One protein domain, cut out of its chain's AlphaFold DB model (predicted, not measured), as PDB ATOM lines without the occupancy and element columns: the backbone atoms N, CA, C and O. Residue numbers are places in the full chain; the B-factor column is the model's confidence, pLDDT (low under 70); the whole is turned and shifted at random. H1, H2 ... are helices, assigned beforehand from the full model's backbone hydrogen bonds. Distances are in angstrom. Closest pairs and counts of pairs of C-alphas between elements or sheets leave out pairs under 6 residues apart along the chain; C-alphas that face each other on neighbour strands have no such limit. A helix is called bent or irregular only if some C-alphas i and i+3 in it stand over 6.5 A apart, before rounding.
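AT A GLANCE: This is residues 10 to 124 of the 245 residues of an uncharacterized protein of Firmicutes bacterium R50 (UniProt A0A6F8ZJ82). Four helices, H3, H4, H7 and H5, stand around one another in a loosely formed bundle, the long H3 opposite H7 and the kinked H4 opposite H5, with their lines at shallow tilts from each neighbour to the next. H1 packs on the first half of H3, H2 lies off to that side without touching any helix, and the small H6 packs on H4. The printed part has 115 residues with seven named helices, H1 to H7 in chain order, and no named strand; the class is all helix. It is compact, with a radius of gyration of the C-alphas of 15.0 A, and its outline is flat, spanning 42 by 38 by 20 A.

IN THESE COORDINATES: The longest helix, H3, covers residues 30 to 55, 37.0 A from C-alpha 30 at (33.129, 28.210, 200.101) to C-alpha 55 at (4.688, 41.516, 219.638). Before it come H1, residues 10 to 13, 5.5 A, and H2, residues 16 to 23, 10.1 A. After it come H4, residues 62 to 80, 25.5 A, H5, residues 90 to 97, 10.6 A, and H6, residues 101 to 105, 8.4 A. H7, residues 107 to 124, measures 26.0 A and ends at C-alpha 124 at (18.375, 25.821, 184.258). H4 is irregular, with C-alphas 72 and 75 7.1 A apart, and has a kink of 43 degrees near residue 74.

HOW THE PARTS SIT: H3 and H4 are hubs, touching three helices each, and form a helical hairpin. H3 touches H4 with residues 34 to 46 alone, at a shallow tilt of 28 degrees, opposite ways; the closest C-alphas, of Glu 35 and Ala 80, are 4.8 A apart. With residues 45 to 49 alone H3 touches H5, at a shallow tilt of 26 degrees, the same way; the closest C-alphas, of Val 49 and Glu 95, are 6.2 A apart. With residues 33 to 41 alone H3 touches H1, the closest C-alphas, of Phe 12 and Gly 37, being 3.8 A apart. H2 is close to H3 but not clearly touching, at a steep tilt of 69 degrees, only just short of about perpendicular; the closest C-alphas, of Arg 16 and Gly 37, are 7.9 A apart. H4 touches H7 with residues 71 to 76 alone, at a shallow tilt of 22 degrees, the same way, the closest C-alphas, of Pro 75 and Asp 108, being 5.3 A apart. H4 touches H6 with residues 68 to 72 alone, the closest C-alphas, of Arg 71 and Leu 104, being 6.3 A apart. H3 and H7 are apart, and so are H4 and H5. Each O i to N i+4 pair is within hydrogen-bond range in H2, H3, H5 and H7, against 11 of 15 in H4 and 0 of 1 in H6, where 2 of 2 O i to N i+3 pairs are; H1 is too short for an O i to N i+4 pair.

THE WHOLE: The C-alphas farthest apart, of Gly 61 and Ala 124, are 45.1 A apart. The printed part has no cut and no long link. Its mean pLDDT is 87.4, with residues 25, 60 to 61 and 123 to 124 under 70.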
ATOM      1  N   PRO A  10      26.561  34.944 198.835       87.62
ATOM      2  CA  PRO A  10      25.450  35.795 199.278       87.62
ATOM      3  C   PRO A  10      25.001  35.528 200.719       87.62
ATOM      4  O   PRO A  10      24.825  36.473 201.493       87.62
ATOM      5  N   GLU A  11      24.889  34.257 201.107       87.94
ATOM      6  CA  GLU A  11      24.521  33.847 202.461       87.94
ATOM      7  C   GLU A  11      25.554  34.272 203.516       87.94
ATOM      8  O   GLU A  11      25.198  34.585 204.652       87.94
ATOM      9  N   PHE A  12      26.834  34.348 203.148       91.12
ATOM     10  CA  PHE A  12      27.917  34.662 204.078       91.12
ATOM     11  C   PHE A  12      28.122  36.164 204.291       91.12
ATOM     12  O   PHE A  12      28.671  36.572 205.317       91.12
ATOM     13  N   ARG A  13      27.648  37.021 203.376       88.25
ATOM     14  CA  ARG A  13      27.846  38.484 203.458       88.25
ATOM     15  C   ARG A  13      27.395  39.066 204.798       88.25
ATOM     16  O   ARG A  13      28.129  39.851 205.394       88.25
ATOM     17  N   ALA A  14      26.235  38.633 205.294       78.50
ATOM     18  CA  ALA A  14      25.682  39.081 206.575       78.50
ATOM     19  C   ALA A  14      26.444  38.525 207.797       78.50
ATOM     20  O   ALA A  14      26.433  39.134 208.864       78.50
ATOM     21  N   ALA A  15      27.126  37.389 207.641       85.38
ATOM     22  CA  ALA A  15      27.838  36.690 208.709       85.38
ATOM     23  C   ALA A  15      29.334  37.062 208.789       85.38
ATOM     24  O   ALA A  15      29.998  36.777 209.787       85.38
ATOM     25  N   ARG A  16      29.879  37.731 207.762       85.75
ATOM     26  CA  ARG A  16      31.318  38.014 207.612       85.75
ATOM     27  C   ARG A  16      31.922  38.793 208.782       85.75
ATOM     28  O   ARG A  16      33.028  38.484 209.220       85.75
ATOM     29  N   ALA A  17      31.216  39.800 209.297       81.19
ATOM     30  CA  ALA A  17      31.699  40.595 210.428       81.19
ATOM     31  C   ALA A  17      31.805  39.752 211.713       81.19
ATOM     32  O   ALA A  17      32.799  39.838 212.435       81.19
ATOM     33  N   ALA A  18      30.812  38.893 211.962       76.25
ATOM     34  CA  ALA A  18      30.824  37.966 213.088       76.25
ATOM     35  C   ALA A  18      31.926  36.909 212.934       76.25
ATOM     36  O   ALA A  18      32.650  36.640 213.892       76.25
ATOM     37  N   TRP A  19      32.116  36.378 211.723       82.50
ATOM     38  CA  TRP A  19      33.200  35.447 211.422       82.50
ATOM     39  C   TRP A  19      34.565  36.037 211.780       82.50
ATOM     40  O   TRP A  19      35.276  35.460 212.600       82.50
ATOM     41  N   ARG A  20      34.899  37.217 211.240       83.56
ATOM     42  CA  ARG A  20      36.197  37.867 211.484       83.56
ATOM     43  C   ARG A  20      36.471  38.091 212.964       83.56
ATOM     44  O   ARG A  20      37.557  37.791 213.449       83.56
ATOM     45  N   LYS A  21      35.453  38.535 213.704       75.75
ATOM     46  CA  LYS A  21      35.553  38.766 215.149       75.75
ATOM     47  C   LYS A  21      35.965  37.512 215.930       75.75
ATOM     48  O   LYS A  21      36.711  37.624 216.898       75.75
ATOM     49  N   TRP A  22      35.457  36.338 215.555       70.25
ATOM     50  CA  TRP A  22      35.605  35.113 216.352       70.25
ATOM     51  C   TRP A  22      36.601  34.101 215.787       70.25
ATOM     52  O   TRP A  22      37.085  33.239 216.523       70.25
ATOM     53  N   ARG A  23      36.877  34.166 214.484       77.62
ATOM     54  CA  ARG A  23      37.732  33.220 213.755       77.62
ATOM     55  C   ARG A  23      38.999  33.868 213.193       77.62
ATOM     56  O   ARG A  23      39.888  33.135 212.774       77.62
ATOM     57  N   GLY A  24      39.107  35.196 213.250       75.06
ATOM     58  CA  GLY A  24      40.227  35.959 212.698       75.06
ATOM     59  C   GLY A  24      40.045  36.299 211.218       75.06
ATOM     60  O   GLY A  24      38.980  36.087 210.638       75.06
ATOM     61  N   ASP A  25      41.101  36.830 210.603       69.56
ATOM     62  CA  ASP A  25      41.046  37.453 209.272       69.56
ATOM     63  C   ASP A  25      41.145  36.476 208.086       69.56
ATOM     64  O   ASP A  25      41.213  36.908 206.938       69.56
ATOM     65  N   GLY A  26      41.126  35.163 208.335       75.94
ATOM     66  CA  GLY A  26      41.131  34.157 207.270       75.94
ATOM     67  C   GLY A  26      39.793  34.090 206.532       75.94
ATOM     68  O   GLY A  26      38.741  33.928 207.167       75.94
ATOM     69  N   ASP A  27      39.832  34.167 205.199       77.12
ATOM     70  CA  ASP A  27      38.652  33.936 204.366       77.12
ATOM     71  C   ASP A  27      38.293  32.432 204.393       77.12
ATOM     72  O   ASP A  27      39.134  31.585 204.080       77.12
ATOM     73  N   PRO A  28      37.070  32.067 204.823       87.12
ATOM     74  CA  PRO A  28      36.677  30.668 204.933       87.12
ATOM     75  C   PRO A  28      36.511  30.011 203.562       87.12
ATOM     76  O   PRO A  28      36.181  30.680 202.580       87.12
ATOM     77  N   SER A  29      36.638  28.679 203.513       89.31
ATOM     78  CA  SER A  29      36.295  27.906 202.312       89.31
ATOM     79  C   SER A  29      34.849  28.180 201.865       89.31
ATOM     80  O   SER A  29      34.012  28.503 202.715       89.31
ATOM     81  N   PRO A  30      34.504  28.019 200.574       89.00
ATOM     82  CA  PRO A  30      33.129  28.210 200.101       89.00
ATOM     83  C   PRO A  30      32.093  27.383 200.877       89.00
ATOM     84  O   PRO A  30      31.025  27.880 201.217       89.00
ATOM     85  N   GLU A  31      32.427  26.147 201.244       89.00
ATOM     86  CA  GLU A  31      31.577  25.283 202.076       89.00
ATOM     87  C   GLU A  31      31.365  25.854 203.483       89.00
ATOM     88  O   GLU A  31      30.250  25.860 203.999       89.00
ATOM     89  N   THR A  32      32.423  26.398 204.087       89.31
ATOM     90  CA  THR A  32      32.345  27.031 205.408       89.31
ATOM     91  C   THR A  32      31.552  28.335 205.348       89.31
ATOM     92  O   THR A  32      30.741  28.604 206.232       89.31
ATOM     93  N   GLN A  33      31.756  29.139 204.298       91.50
ATOM     94  CA  GLN A  33      30.966  30.342 204.029       91.50
ATOM     95  C   GLN A  33      29.481  30.000 203.925       91.50
ATOM     96  O   GLN A  33      28.650  30.672 204.531       91.50
ATOM     97  N   ARG A  34      29.164  28.929 203.197       92.50
ATOM     98  CA  ARG A  34      27.809  28.433 202.995       92.50
ATOM     99  C   ARG A  34      27.157  28.000 204.304       92.50
ATOM    100  O   ARG A  34      26.126  28.552 204.684       92.50
ATOM    101  N   GLU A  35      27.787  27.067 205.017       89.44
ATOM    102  CA  GLU A  35      27.259  26.530 206.273       89.44
ATOM    103  C   GLU A  35      27.067  27.630 207.314       89.44
ATOM    104  O   GLU A  35      25.976  27.793 207.864       89.44
ATOM    105  N   TYR A  36      28.113  28.417 207.561       89.06
ATOM    106  CA  TYR A  36      28.066  29.465 208.570       89.06
ATOM    107  C   TYR A  36      27.117  30.598 208.167       89.06
ATOM    108  O   TYR A  36      26.352  31.087 208.997       89.06
ATOM    109  N   GLY A  37      27.139  30.999 206.893       90.62
ATOM    110  CA  GLY A  37      26.271  32.036 206.346       90.62
ATOM    111  C   GLY A  37      24.795  31.682 206.485       90.62
ATOM    112  O   GLY A  37      24.028  32.461 207.047       90.62
ATOM    113  N   ARG A  38      24.401  30.476 206.068       93.25
ATOM    114  CA  ARG A  38      23.014  30.000 206.189       93.25
ATOM    115  C   ARG A  38      22.570  29.892 207.631       93.25
ATOM    116  O   ARG A  38      21.533  30.444 207.977       93.25
ATOM    117  N   GLN A  39      23.377  29.266 208.490       88.38
ATOM    118  CA  GLN A  39      23.051  29.179 209.913       88.38
ATOM    119  C   GLN A  39      22.827  30.573 210.507       88.38
ATOM    120  O   GLN A  39      21.835  30.803 211.195       88.38
ATOM    121  N   TRP A  40      23.710  31.525 210.201       87.56
ATOM    122  CA  TRP A  40      23.591  32.898 210.680       87.56
ATOM    123  C   TRP A  40      22.295  33.576 210.231       87.56
ATOM    124  O   TRP A  40      21.621  34.214 211.047       87.56
ATOM    125  N   ARG A  41      21.950  33.428 208.949       91.50
ATOM    126  CA  ARG A  41      20.743  34.003 208.350       91.50
ATOM    127  C   ARG A  41      19.473  33.366 208.897       91.50
ATOM    128  O   ARG A  41      18.566  34.090 209.286       91.50
ATOM    129  N   TRP A  42      19.437  32.047 209.043       93.00
ATOM    130  CA  TRP A  42      18.280  31.345 209.600       93.00
ATOM    131  C   TRP A  42      18.075  31.628 211.084       93.00
ATOM    132  O   TRP A  42      16.935  31.762 211.513       93.00
ATOM    133  N   TYR A  43      19.146  31.815 211.866       86.31
ATOM    134  CA  TYR A  43      18.994  32.345 213.224       86.31
ATOM    135  C   TYR A  43      18.381  33.745 213.212       86.31
ATOM    136  O   TYR A  43      17.475  34.007 213.992       86.31
ATOM    137  N   ALA A  44      18.855  34.634 212.334       86.62
ATOM    138  CA  ALA A  44      18.296  35.979 212.230       86.62
ATOM    139  C   ALA A  44      16.830  35.965 211.765       86.62
ATOM    140  O   ALA A  44      16.052  36.798 212.215       86.62
ATOM    141  N   LEU A  45      16.445  35.035 210.887       93.00
ATOM    142  CA  LEU A  45      15.054  34.832 210.483       93.00
ATOM    143  C   LEU A  45      14.198  34.342 211.653       93.00
ATOM    144  O   LEU A  45      13.161  34.936 211.921       93.00
ATOM    145  N   TRP A  46      14.650  33.317 212.384       91.94
ATOM    146  CA  TRP A  46      13.953  32.840 213.580       91.94
ATOM    147  C   TRP A  46      13.732  33.961 214.596       91.94
ATOM    148  O   TRP A  46      12.650  34.075 215.156       91.94
ATOM    149  N   GLU A  47      14.742  34.807 214.818       86.00
ATOM    150  CA  GLU A  47      14.614  35.957 215.713       86.00
ATOM    151  C   GLU A  47      13.525  36.931 215.265       86.00
ATOM    152  O   GLU A  47      12.758  37.365 216.113       86.00
ATOM    153  N   ARG A  48      13.437  37.252 213.967       91.56
ATOM    154  CA  ARG A  48      12.387  38.143 213.443       91.56
ATOM    155  C   ARG A  48      10.996  37.531 213.584       91.56
ATOM    156  O   ARG A  48      10.083  38.201 214.048       91.56
ATOM    157  N   VAL A  49      10.857  36.256 213.223       92.75
ATOM    158  CA  VAL A  49       9.597  35.507 213.340       92.75
ATOM    159  C   VAL A  49       9.142  35.438 214.799       92.75
ATOM    160  O   VAL A  49       7.983  35.700 215.099       92.75
ATOM    161  N   TRP A  50      10.059  35.128 215.716       88.50
ATOM    162  CA  TRP A  50       9.747  35.060 217.139       88.50
ATOM    163  C   TRP A  50       9.369  36.426 217.716       88.50
ATOM    164  O   TRP A  50       8.363  36.510 218.413       88.50
ATOM    165  N   ASP A  51      10.117  37.486 217.388       85.81
ATOM    166  CA  ASP A  51       9.792  38.852 217.825       85.81
ATOM    167  C   ASP A  51       8.399  39.254 217.337       85.81
ATOM    168  O   ASP A  51       7.591  39.757 218.111       85.81
ATOM    169  N   HIS A  52       8.079  38.944 216.078       88.31
ATOM    170  CA  HIS A  52       6.749  39.182 215.532       88.31
ATOM    171  C   HIS A  52       5.657  38.443 216.321       88.31
ATOM    172  O   HIS A  52       4.610  39.021 216.616       88.31
ATOM    173  N   TRP A  53       5.889  37.181 216.696       90.31
ATOM    174  CA  TRP A  53       4.935  36.422 217.505       90.31
ATOM    175  C   TRP A  53       4.803  36.958 218.929       90.31
ATOM    176  O   TRP A  53       3.695  36.943 219.464       90.31
ATOM    177  N   GLU A  54       5.890  37.415 219.553       83.88
ATOM    178  CA  GLU A  54       5.849  38.052 220.876       83.88
ATOM    179  C   GLU A  54       5.078  39.375 220.825       83.88
ATOM    180  O   GLU A  54       4.157  39.569 221.620       83.88
ATOM    181  N   ASP A  55       5.370  40.233 219.845       84.44
ATOM    182  CA  ASP A  55       4.688  41.516 219.638       84.44
ATOM    183  C   ASP A  55       3.186  41.333 219.361       84.44
ATOM    184  O   ASP A  55       2.357  42.134 219.795       84.44
ATOM    185  N   ALA A  56       2.820  40.250 218.670       85.44
ATOM    186  CA  ALA A  56       1.433  39.877 218.401       85.44
ATOM    187  C   ALA A  56       0.756  39.110 219.558       85.44
ATOM    188  O   ALA A  56      -0.432  38.792 219.466       85.44
ATOM    189  N   GLY A  57       1.478  38.787 220.637       83.81
ATOM    190  CA  GLY A  57       0.960  38.018 221.774       83.81
ATOM    191  C   GLY A  57       0.650  36.546 221.464       83.81
ATOM    192  O   GLY A  57      -0.161  35.927 222.153       83.81
ATOM    193  N   LEU A  58       1.263  35.980 220.422       81.56
ATOM    194  CA  LEU A  58       1.059  34.603 219.955       81.56
ATOM    195  C   LEU A  58       2.027  33.603 220.599       81.56
ATOM    196  O   LEU A  58       1.741  32.406 220.648       81.56
ATOM    197  N   ALA A  59       3.167  34.081 221.090       71.00
ATOM    198  CA  ALA A  59       4.203  33.279 221.722       71.00
ATOM    199  C   ALA A  59       4.340  33.628 223.208       71.00
ATOM    200  O   ALA A  59       4.396  34.798 223.580       71.00
ATOM    201  N   TRP A  60       4.415  32.614 224.071       68.75
ATOM    202  CA  TRP A  60       4.602  32.814 225.505       68.75
ATOM    203  C   TRP A  60       5.464  31.699 226.083       68.75
ATOM    204  O   TRP A  60       5.137  30.537 225.934       68.75
ATOM    205  N   GLY A  61       6.549  32.051 226.776       69.75
ATOM    206  CA  GLY A  61       7.306  31.111 227.607       69.75
ATOM    207  C   GLY A  61       8.401  30.285 226.913       69.75
ATOM    208  O   GLY A  61       8.595  30.294 225.697       69.75
ATOM    209  N   LEU A  62       9.194  29.585 227.738       70.12
ATOM    210  CA  LEU A  62      10.371  28.834 227.286       70.12
ATOM    211  C   LEU A  62      10.007  27.565 226.500       70.12
ATOM    212  O   LEU A  62      10.739  27.199 225.582       70.12
ATOM    213  N   ALA A  63       8.940  26.857 226.877       71.50
ATOM    214  CA  ALA A  63       8.605  25.579 226.251       71.50
ATOM    215  C   ALA A  63       8.194  25.782 224.785       71.50
ATOM    216  O   ALA A  63       8.640  25.050 223.900       71.50
ATOM    217  N   GLU A  64       7.428  26.835 224.535       78.44
ATOM    218  CA  GLU A  64       6.973  27.324 223.245       78.44
ATOM    219  C   GLU A  64       8.164  27.796 222.410       78.44
ATOM    220  O   GLU A  64       8.312  27.356 221.272       78.44
ATOM    221  N   PHE A  65       9.078  28.581 222.998       81.12
ATOM    222  CA  PHE A  65      10.320  28.987 222.330       81.12
ATOM    223  C   PHE A  65      11.152  27.778 221.901       81.12
ATOM    224  O   PHE A  65      11.556  27.667 220.746       81.12
ATOM    225  N   VAL A  66      11.411  26.841 222.817       78.38
ATOM    226  CA  VAL A  66      12.254  25.669 222.548       78.38
ATOM    227  C   VAL A  66      11.602  24.748 221.519       78.38
ATOM    228  O   VAL A  66      12.285  24.249 220.620       78.38
ATOM    229  N   THR A  67      10.293  24.520 221.631       83.88
ATOM    230  CA  THR A  67       9.531  23.693 220.688       83.88
ATOM    231  C   THR A  67       9.498  24.342 219.311       83.88
ATOM    232  O   THR A  67       9.800  23.675 218.318       83.88
ATOM    233  N   GLY A  68       9.203  25.640 219.258       88.38
ATOM    234  CA  GLY A  68       9.171  26.424 218.034       88.38
ATOM    235  C   GLY A  68      10.525  26.432 217.334       88.38
ATOM    236  O   GLY A  68      10.622  26.025 216.180       88.38
ATOM    237  N   LEU A  69      11.592  26.741 218.075       86.56
ATOM    238  CA  LEU A  69      12.966  26.715 217.581       86.56
ATOM    239  C   LEU A  69      13.326  25.331 217.025       86.56
ATOM    240  O   LEU A  69      13.923  25.224 215.957       86.56
ATOM    241  N   ARG A  70      12.958  24.237 217.702       85.75
ATOM    242  CA  ARG A  70      13.232  22.890 217.179       85.75
ATOM    243  C   ARG A  70      12.510  22.599 215.880       85.75
ATOM    244  O   ARG A  70      13.150  22.060 214.980       85.75
ATOM    245  N   ARG A  71      11.216  22.913 215.807       91.62
ATOM    246  CA  ARG A  71      10.409  22.710 214.599       91.62
ATOM    247  C   ARG A  71      10.950  23.552 213.451       91.62
ATOM    248  O   ARG A  71      11.159  23.016 212.372       91.62
ATOM    249  N   PHE A  72      11.295  24.810 213.719       94.56
ATOM    250  CA  PHE A  72      11.920  25.709 212.754       94.56
ATOM    251  C   PHE A  72      13.244  25.147 212.213       94.56
ATOM    252  O   PHE A  72      13.482  25.111 211.009       94.56
ATOM    253  N   TRP A  73      14.123  24.657 213.089       92.50
ATOM    254  CA  TRP A  73      15.431  24.162 212.658       92.50
ATOM    255  C   TRP A  73      15.401  22.774 212.024       92.50
ATOM    256  O   TRP A  73      16.319  22.456 211.273       92.50
ATOM    257  N   ALA A  74      14.419  21.932 212.348       90.44
ATOM    258  CA  ALA A  74      14.373  20.538 211.912       90.44
ATOM    259  C   ALA A  74      14.576  20.351 210.392       90.44
ATOM    260  O   ALA A  74      15.535  19.654 210.046       90.44
ATOM    261  N   PRO A  75      13.800  21.001 209.502       94.25
ATOM    262  CA  PRO A  75      13.965  20.824 208.057       94.25
ATOM    263  C   PRO A  75      15.235  21.485 207.501       94.25
ATOM    264  O   PRO A  75      15.776  21.067 206.483       94.25
ATOM    265  N   LEU A  76      15.778  22.489 208.194       94.94
ATOM    266  CA  LEU A  76      16.934  23.263 207.733       94.94
ATOM    267  C   LEU A  76      18.282  22.569 207.982       94.94
ATOM    268  O   LEU A  76      19.273  22.883 207.321       94.94
ATOM    269  N   ARG A  77      18.363  21.630 208.938       87.81
ATOM    270  CA  ARG A  77      19.646  21.034 209.373       87.81
ATOM    271  C   ARG A  77      20.435  20.393 208.233       87.81
ATOM    272  O   ARG A  77      21.647  20.583 208.176       87.81
ATOM    273  N   GLY A  78      19.763  19.651 207.353       87.25
ATOM    274  CA  GLY A  78      20.407  19.002 206.205       87.25
ATOM    275  C   GLY A  78      20.863  19.994 205.133       87.25
ATOM    276  O   GLY A  78      21.851  19.758 204.445       87.25
ATOM    277  N   LEU A  79      20.201  21.149 205.052       93.19
ATOM    278  CA  LEU A  79      20.369  22.126 203.975       93.19
ATOM    279  C   LEU A  79      21.523  23.105 204.223       93.19
ATOM    280  O   LEU A  79      21.929  23.846 203.328       93.19
ATOM    281  N   ALA A  80      22.086  23.129 205.436       89.44
ATOM    282  CA  ALA A  80      23.156  24.061 205.788       89.44
ATOM    283  C   ALA A  80      24.399  23.892 204.895       89.44
ATOM    284  O   ALA A  80      25.061  24.872 204.569       89.44
ATOM    285  N   ARG A  81      24.700  22.658 204.475       88.19
ATOM    286  CA  ARG A  81      25.856  22.335 203.619       88.19
ATOM    287  C   ARG A  81      25.492  22.043 202.167       88.19
ATOM    288  O   ARG A  81      26.391  21.898 201.346       88.19
ATOM    289  N   ASP A  82      24.201  21.967 201.870       92.38
ATOM    290  CA  ASP A  82      23.672  21.578 200.568       92.38
ATOM    291  C   ASP A  82      24.193  22.495 199.440       92.38
ATOM    292  O   ASP A  82      24.234  23.710 199.625       92.38
ATOM    293  N   PRO A  83      24.632  21.970 198.286       90.38
ATOM    294  CA  PRO A  83      25.310  22.775 197.273       90.38
ATOM    295  C   PRO A  83      24.407  23.794 196.565       90.38
ATOM    296  O   PRO A  83      24.951  24.703 195.935       90.38
ATOM    297  N   VAL A  84      23.075  23.691 196.683       91.25
ATOM    298  CA  VAL A  84      22.121  24.604 196.036       91.25
ATOM    299  C   VAL A  84      22.451  26.061 196.393       91.25
ATOM    300  O   VAL A  84      22.546  26.382 197.579       91.25
ATOM    301  N   PRO A  85      22.647  26.958 195.409       90.00
ATOM    302  CA  PRO A  85      22.826  28.389 195.637       90.00
ATOM    303  C   PRO A  85      21.699  28.987 196.485       90.00
ATOM    304  O   PRO A  85      20.522  28.833 196.171       90.00
ATOM    305  N   TYR A  86      22.065  29.686 197.560       91.88
ATOM    306  CA  TYR A  86      21.086  30.306 198.445       91.88
ATOM    307  C   TYR A  86      20.601  31.639 197.875       91.88
ATOM    308  O   TYR A  86      21.418  32.525 197.603       91.88
ATOM    309  N   ASP A  87      19.285  31.806 197.755       91.44
ATOM    310  CA  ASP A  87      18.655  33.084 197.424       91.44
ATOM    311  C   ASP A  87      18.114  33.768 198.695       91.44
ATOM    312  O   ASP A  87      17.123  33.309 199.270       91.44
ATOM    313  N   PRO A  88      18.722  34.881 199.153       89.81
ATOM    314  CA  PRO A  88      18.250  35.619 200.320       89.81
ATOM    315  C   PRO A  88      16.802  36.116 200.242       89.81
ATOM    316  O   PRO A  88      16.225  36.391 201.294       89.81
ATOM    317  N   SER A  89      16.210  36.271 199.049       90.88
ATOM    318  CA  SER A  89      14.824  36.746 198.946       90.88
ATOM    319  C   SER A  89      13.809  35.739 199.486       90.88
ATOM    320  O   SER A  89      12.709  36.141 199.859       90.88
ATOM    321  N   ILE A  90      14.178  34.455 199.577       93.56
ATOM    322  CA  ILE A  90      13.300  33.403 200.104       93.56
ATOM    323  C   ILE A  90      12.919  33.638 201.568       93.56
ATOM    324  O   ILE A  90      11.867  33.202 202.019       93.56
ATOM    325  N   GLU A  91      13.740  34.380 202.314       93.69
ATOM    326  CA  GLU A  91      13.457  34.684 203.715       93.69
ATOM    327  C   GLU A  91      12.203  35.531 203.899       93.69
ATOM    328  O   GLU A  91      11.543  35.382 204.918       93.69
ATOM    329  N   LEU A  92      11.858  36.388 202.932       92.94
ATOM    330  CA  LEU A  92      10.630  37.187 202.998       92.94
ATOM    331  C   LEU A  92       9.388  36.309 202.816       92.94
ATOM    332  O   LEU A  92       8.380  36.514 203.485       92.94
ATOM    333  N   GLU A  93       9.473  35.309 201.934       95.00
ATOM    334  CA  GLU A  93       8.419  34.308 201.746       95.00
ATOM    335  C   GLU A  93       8.264  33.447 203.006       95.00
ATOM    336  O   GLU A  93       7.152  33.233 203.480       95.00
ATOM    337  N   TRP A  94       9.382  33.012 203.593       96.94
ATOM    338  CA  TRP A  94       9.384  32.236 204.833       96.94
ATOM    339  C   TRP A  94       8.855  33.024 206.034       96.94
ATOM    340  O   TRP A  94       8.102  32.473 206.829       96.94
ATOM    341  N   GLU A  95       9.216  34.301 206.163       94.50
ATOM    342  CA  GLU A  95       8.719  35.178 207.228       94.50
ATOM    343  C   GLU A  95       7.201  35.377 207.117       94.50
ATOM    344  O   GLU A  95       6.495  35.242 208.111       94.50
ATOM    345  N   ALA A  96       6.680  35.585 205.902       93.19
ATOM    346  CA  ALA A  96       5.239  35.683 205.665       93.19
ATOM    347  C   ALA A  96       4.495  34.359 205.919       93.19
ATOM    348  O   ALA A  96       3.364  34.369 206.402       93.19
ATOM    349  N   ALA A  97       5.117  33.223 205.596       93.31
ATOM    350  CA  ALA A  97       4.535  31.904 205.823       93.31
ATOM    351  C   ALA A  97       4.527  31.495 207.305       93.31
ATOM    352  O   ALA A  97       3.736  30.642 207.689       93.31
ATOM    353  N   LEU A  98       5.386  32.098 208.131       95.06
ATOM    354  CA  LEU A  98       5.475  31.880 209.575       95.06
ATOM    355  C   LEU A  98       4.770  33.006 210.349       95.06
ATOM    356  O   LEU A  98       5.320  33.555 211.305       95.06
ATOM    357  N   ALA A  99       3.547  33.353 209.948       90.38
ATOM    358  CA  ALA A  99       2.767  34.423 210.574       90.38
ATOM    359  C   ALA A  99       2.355  34.092 212.022       90.38
ATOM    360  O   ALA A  99       2.190  34.996 212.840       90.38
ATOM    361  N   GLY A 100       2.231  32.807 212.368       90.31
ATOM    362  CA  GLY A 100       1.993  32.360 213.737       90.31
ATOM    363  C   GLY A 100       2.645  31.014 214.085       90.31
ATOM    364  O   GLY A 100       3.076  30.266 213.204       90.31
ATOM    365  N   PRO A 101       2.672  30.641 215.381       89.19
ATOM    366  CA  PRO A 101       3.313  29.405 215.839       89.19
ATOM    367  C   PRO A 101       2.773  28.120 215.196       89.19
ATOM    368  O   PRO A 101       3.521  27.156 215.021       89.19
ATOM    369  N   ASN A 102       1.487  28.096 214.834       89.94
ATOM    370  CA  ASN A 102       0.843  26.937 214.209       89.94
ATOM    371  C   ASN A 102       1.355  26.673 212.784       89.94
ATOM    372  O   ASN A 102       1.331  25.531 212.331       89.94
ATOM    373  N   ASP A 103       1.887  27.684 212.093       92.44
ATOM    374  CA  ASP A 103       2.405  27.520 210.732       92.44
ATOM    375  C   ASP A 103       3.664  26.637 210.689       92.44
ATOM    376  O   ASP A 103       3.978  26.029 209.661       92.44
ATOM    377  N   LEU A 104       4.331  26.450 211.838       93.62
ATOM    378  CA  LEU A 104       5.428  25.493 211.986       93.62
ATOM    379  C   LEU A 104       5.031  24.045 211.672       93.62
ATOM    380  O   LEU A 104       5.911  23.224 211.422       93.62
ATOM    381  N   GLU A 105       3.740  23.707 211.676       91.62
ATOM    382  CA  GLU A 105       3.256  22.384 211.265       91.62
ATOM    383  C   GLU A 105       3.447  22.123 209.766       91.62
ATOM    384  O   GLU A 105       3.628  20.978 209.359       91.62
ATOM    385  N   ARG A 106       3.450  23.178 208.943       94.31
ATOM    386  CA  ARG A 106       3.648  23.099 207.484       94.31
ATOM    387  C   ARG A 106       5.062  23.471 207.055       94.31
ATOM    388  O   ARG A 106       5.386  23.404 205.872       94.31
ATOM    389  N   TRP A 107       5.900  23.861 208.009       96.25
ATOM    390  CA  TRP A 107       7.208  24.443 207.750       96.25
ATOM    391  C   TRP A 107       8.148  23.536 206.953       96.25
ATOM    392  O   TRP A 107       8.808  24.008 206.034       96.25
ATOM    393  N   ASP A 108       8.162  22.235 207.244       95.06
ATOM    394  CA  ASP A 108       8.962  21.261 206.489       95.06
ATOM    395  C   ASP A 108       8.589  21.240 204.998       95.06
ATOM    396  O   ASP A 108       9.459  21.324 204.132       95.06
ATOM    397  N   ALA A 109       7.288  21.251 204.688       95.94
ATOM    398  CA  ALA A 109       6.801  21.295 203.312       95.94
ATOM    399  C   ALA A 109       7.174  22.613 202.609       95.94
ATOM    400  O   ALA A 109       7.648  22.585 201.474       95.94
ATOM    401  N   ILE A 110       7.026  23.751 203.297       96.75
ATOM    402  CA  ILE A 110       7.389  25.077 202.767       96.75
ATOM    403  C   ILE A 110       8.889  25.135 202.449       96.75
ATOM    404  O   ILE A 110       9.282  25.561 201.360       96.75
ATOM    405  N   VAL A 111       9.740  24.676 203.371       96.88
ATOM    406  CA  VAL A 111      11.192  24.602 203.154       96.88
ATOM    407  C   VAL A 111      11.513  23.678 201.984       96.88
ATOM    408  O   VAL A 111      12.272  24.072 201.105       96.88
ATOM    409  N   GLY A 112      10.916  22.487 201.925       95.75
ATOM    410  CA  GLY A 112      11.146  21.535 200.838       95.75
ATOM    411  C   GLY A 112      10.784  22.099 199.460       95.75
ATOM    412  O   GLY A 112      11.571  21.992 198.516       95.75
ATOM    413  N   GLU A 113       9.625  22.748 199.342       95.75
ATOM    414  CA  GLU A 113       9.156  23.356 198.093       95.75
ATOM    415  C   GLU A 113      10.065  24.509 197.646       95.75
ATOM    416  O   GLU A 113      10.543  24.551 196.508       95.75
ATOM    417  N   THR A 114      10.333  25.441 198.558       95.69
ATOM    418  CA  THR A 114      11.164  26.619 198.281       95.69
ATOM    419  C   THR A 114      12.604  26.231 197.942       95.69
ATOM    420  O   THR A 114      13.192  26.794 197.015       95.69
ATOM    421  N   TRP A 115      13.162  25.217 198.612       95.62
ATOM    422  CA  TRP A 115      14.501  24.708 198.312       95.62
ATOM    423  C   TRP A 115      14.571  24.029 196.944       95.62
ATOM    424  O   TRP A 115      15.486  24.297 196.163       95.62
ATOM    425  N   SER A 116      13.566  23.216 196.608       93.81
ATOM    426  CA  SER A 116      13.461  22.562 195.296       93.81
ATOM    427  C   SER A 116      13.368  23.584 194.158       93.81
ATOM    428  O   SER A 116      13.995  23.415 193.112       93.81
ATOM    429  N   ARG A 117      12.651  24.694 194.377       93.88
ATOM    430  CA  ARG A 117      12.576  25.817 193.432       93.88
ATOM    431  C   ARG A 117      13.941  26.481 193.214       93.88
ATOM    432  O   ARG A 117      14.308  26.731 192.067       93.88
ATOM    433  N   MET A 118      14.721  26.718 194.272       93.12
ATOM    434  CA  MET A 118      16.092  27.245 194.143       93.12
ATOM    435  C   MET A 118      17.022  26.275 193.395       93.12
ATOM    436  O   MET A 118      17.822  26.703 192.556       93.12
ATOM    437  N   ALA A 119      16.885  24.969 193.641       90.75
ATOM    438  CA  ALA A 119      17.650  23.943 192.938       90.75
ATOM    439  C   ALA A 119      17.354  23.942 191.425       90.75
ATOM    440  O   ALA A 119      18.283  23.962 190.621       90.75
ATOM    441  N   ALA A 120      16.078  24.016 191.033       87.88
ATOM    442  CA  ALA A 120      15.660  24.018 189.628       87.88
ATOM    443  C   ALA A 120      16.129  25.263 188.848       87.88
ATOM    444  O   ALA A 120      16.510  25.174 187.682       87.88
ATOM    445  N   VAL A 121      16.147  26.435 189.489       80.19
ATOM    446  CA  VAL A 121      16.690  27.664 188.873       80.19
ATOM    447  C   VAL A 121      18.200  27.554 188.640       80.19
ATOM    448  O   VAL A 121      18.735  28.177 187.721       80.19
ATOM    449  N   SER A 122      18.888  26.763 189.461       70.69
ATOM    450  CA  SER A 122      20.333  26.568 189.362       70.69
ATOM    451  C   SER A 122      20.698  25.639 188.204       70.69
ATOM    452  O   SER A 122      21.583  25.979 187.426       70.69
ATOM    453  N   THR A 123      19.958  24.542 188.007       65.94
ATOM    454  CA  THR A 123      20.171  23.630 186.869       65.94
ATOM    455  C   THR A 123      19.811  24.273 185.527       65.94
ATOM    456  O   THR A 123      20.522  24.082 184.547       65.94
ATOM    457  N   ALA A 124      18.772  25.114 185.480       61.28
ATOM    458  CA  ALA A 124      18.375  25.821 184.258       61.28
ATOM    459  C   ALA A 124      19.399  26.872 183.778       61.28
ATOM    460  O   ALA A 124      19.393  27.248 182.608       61.28
TER     461      ALA A 124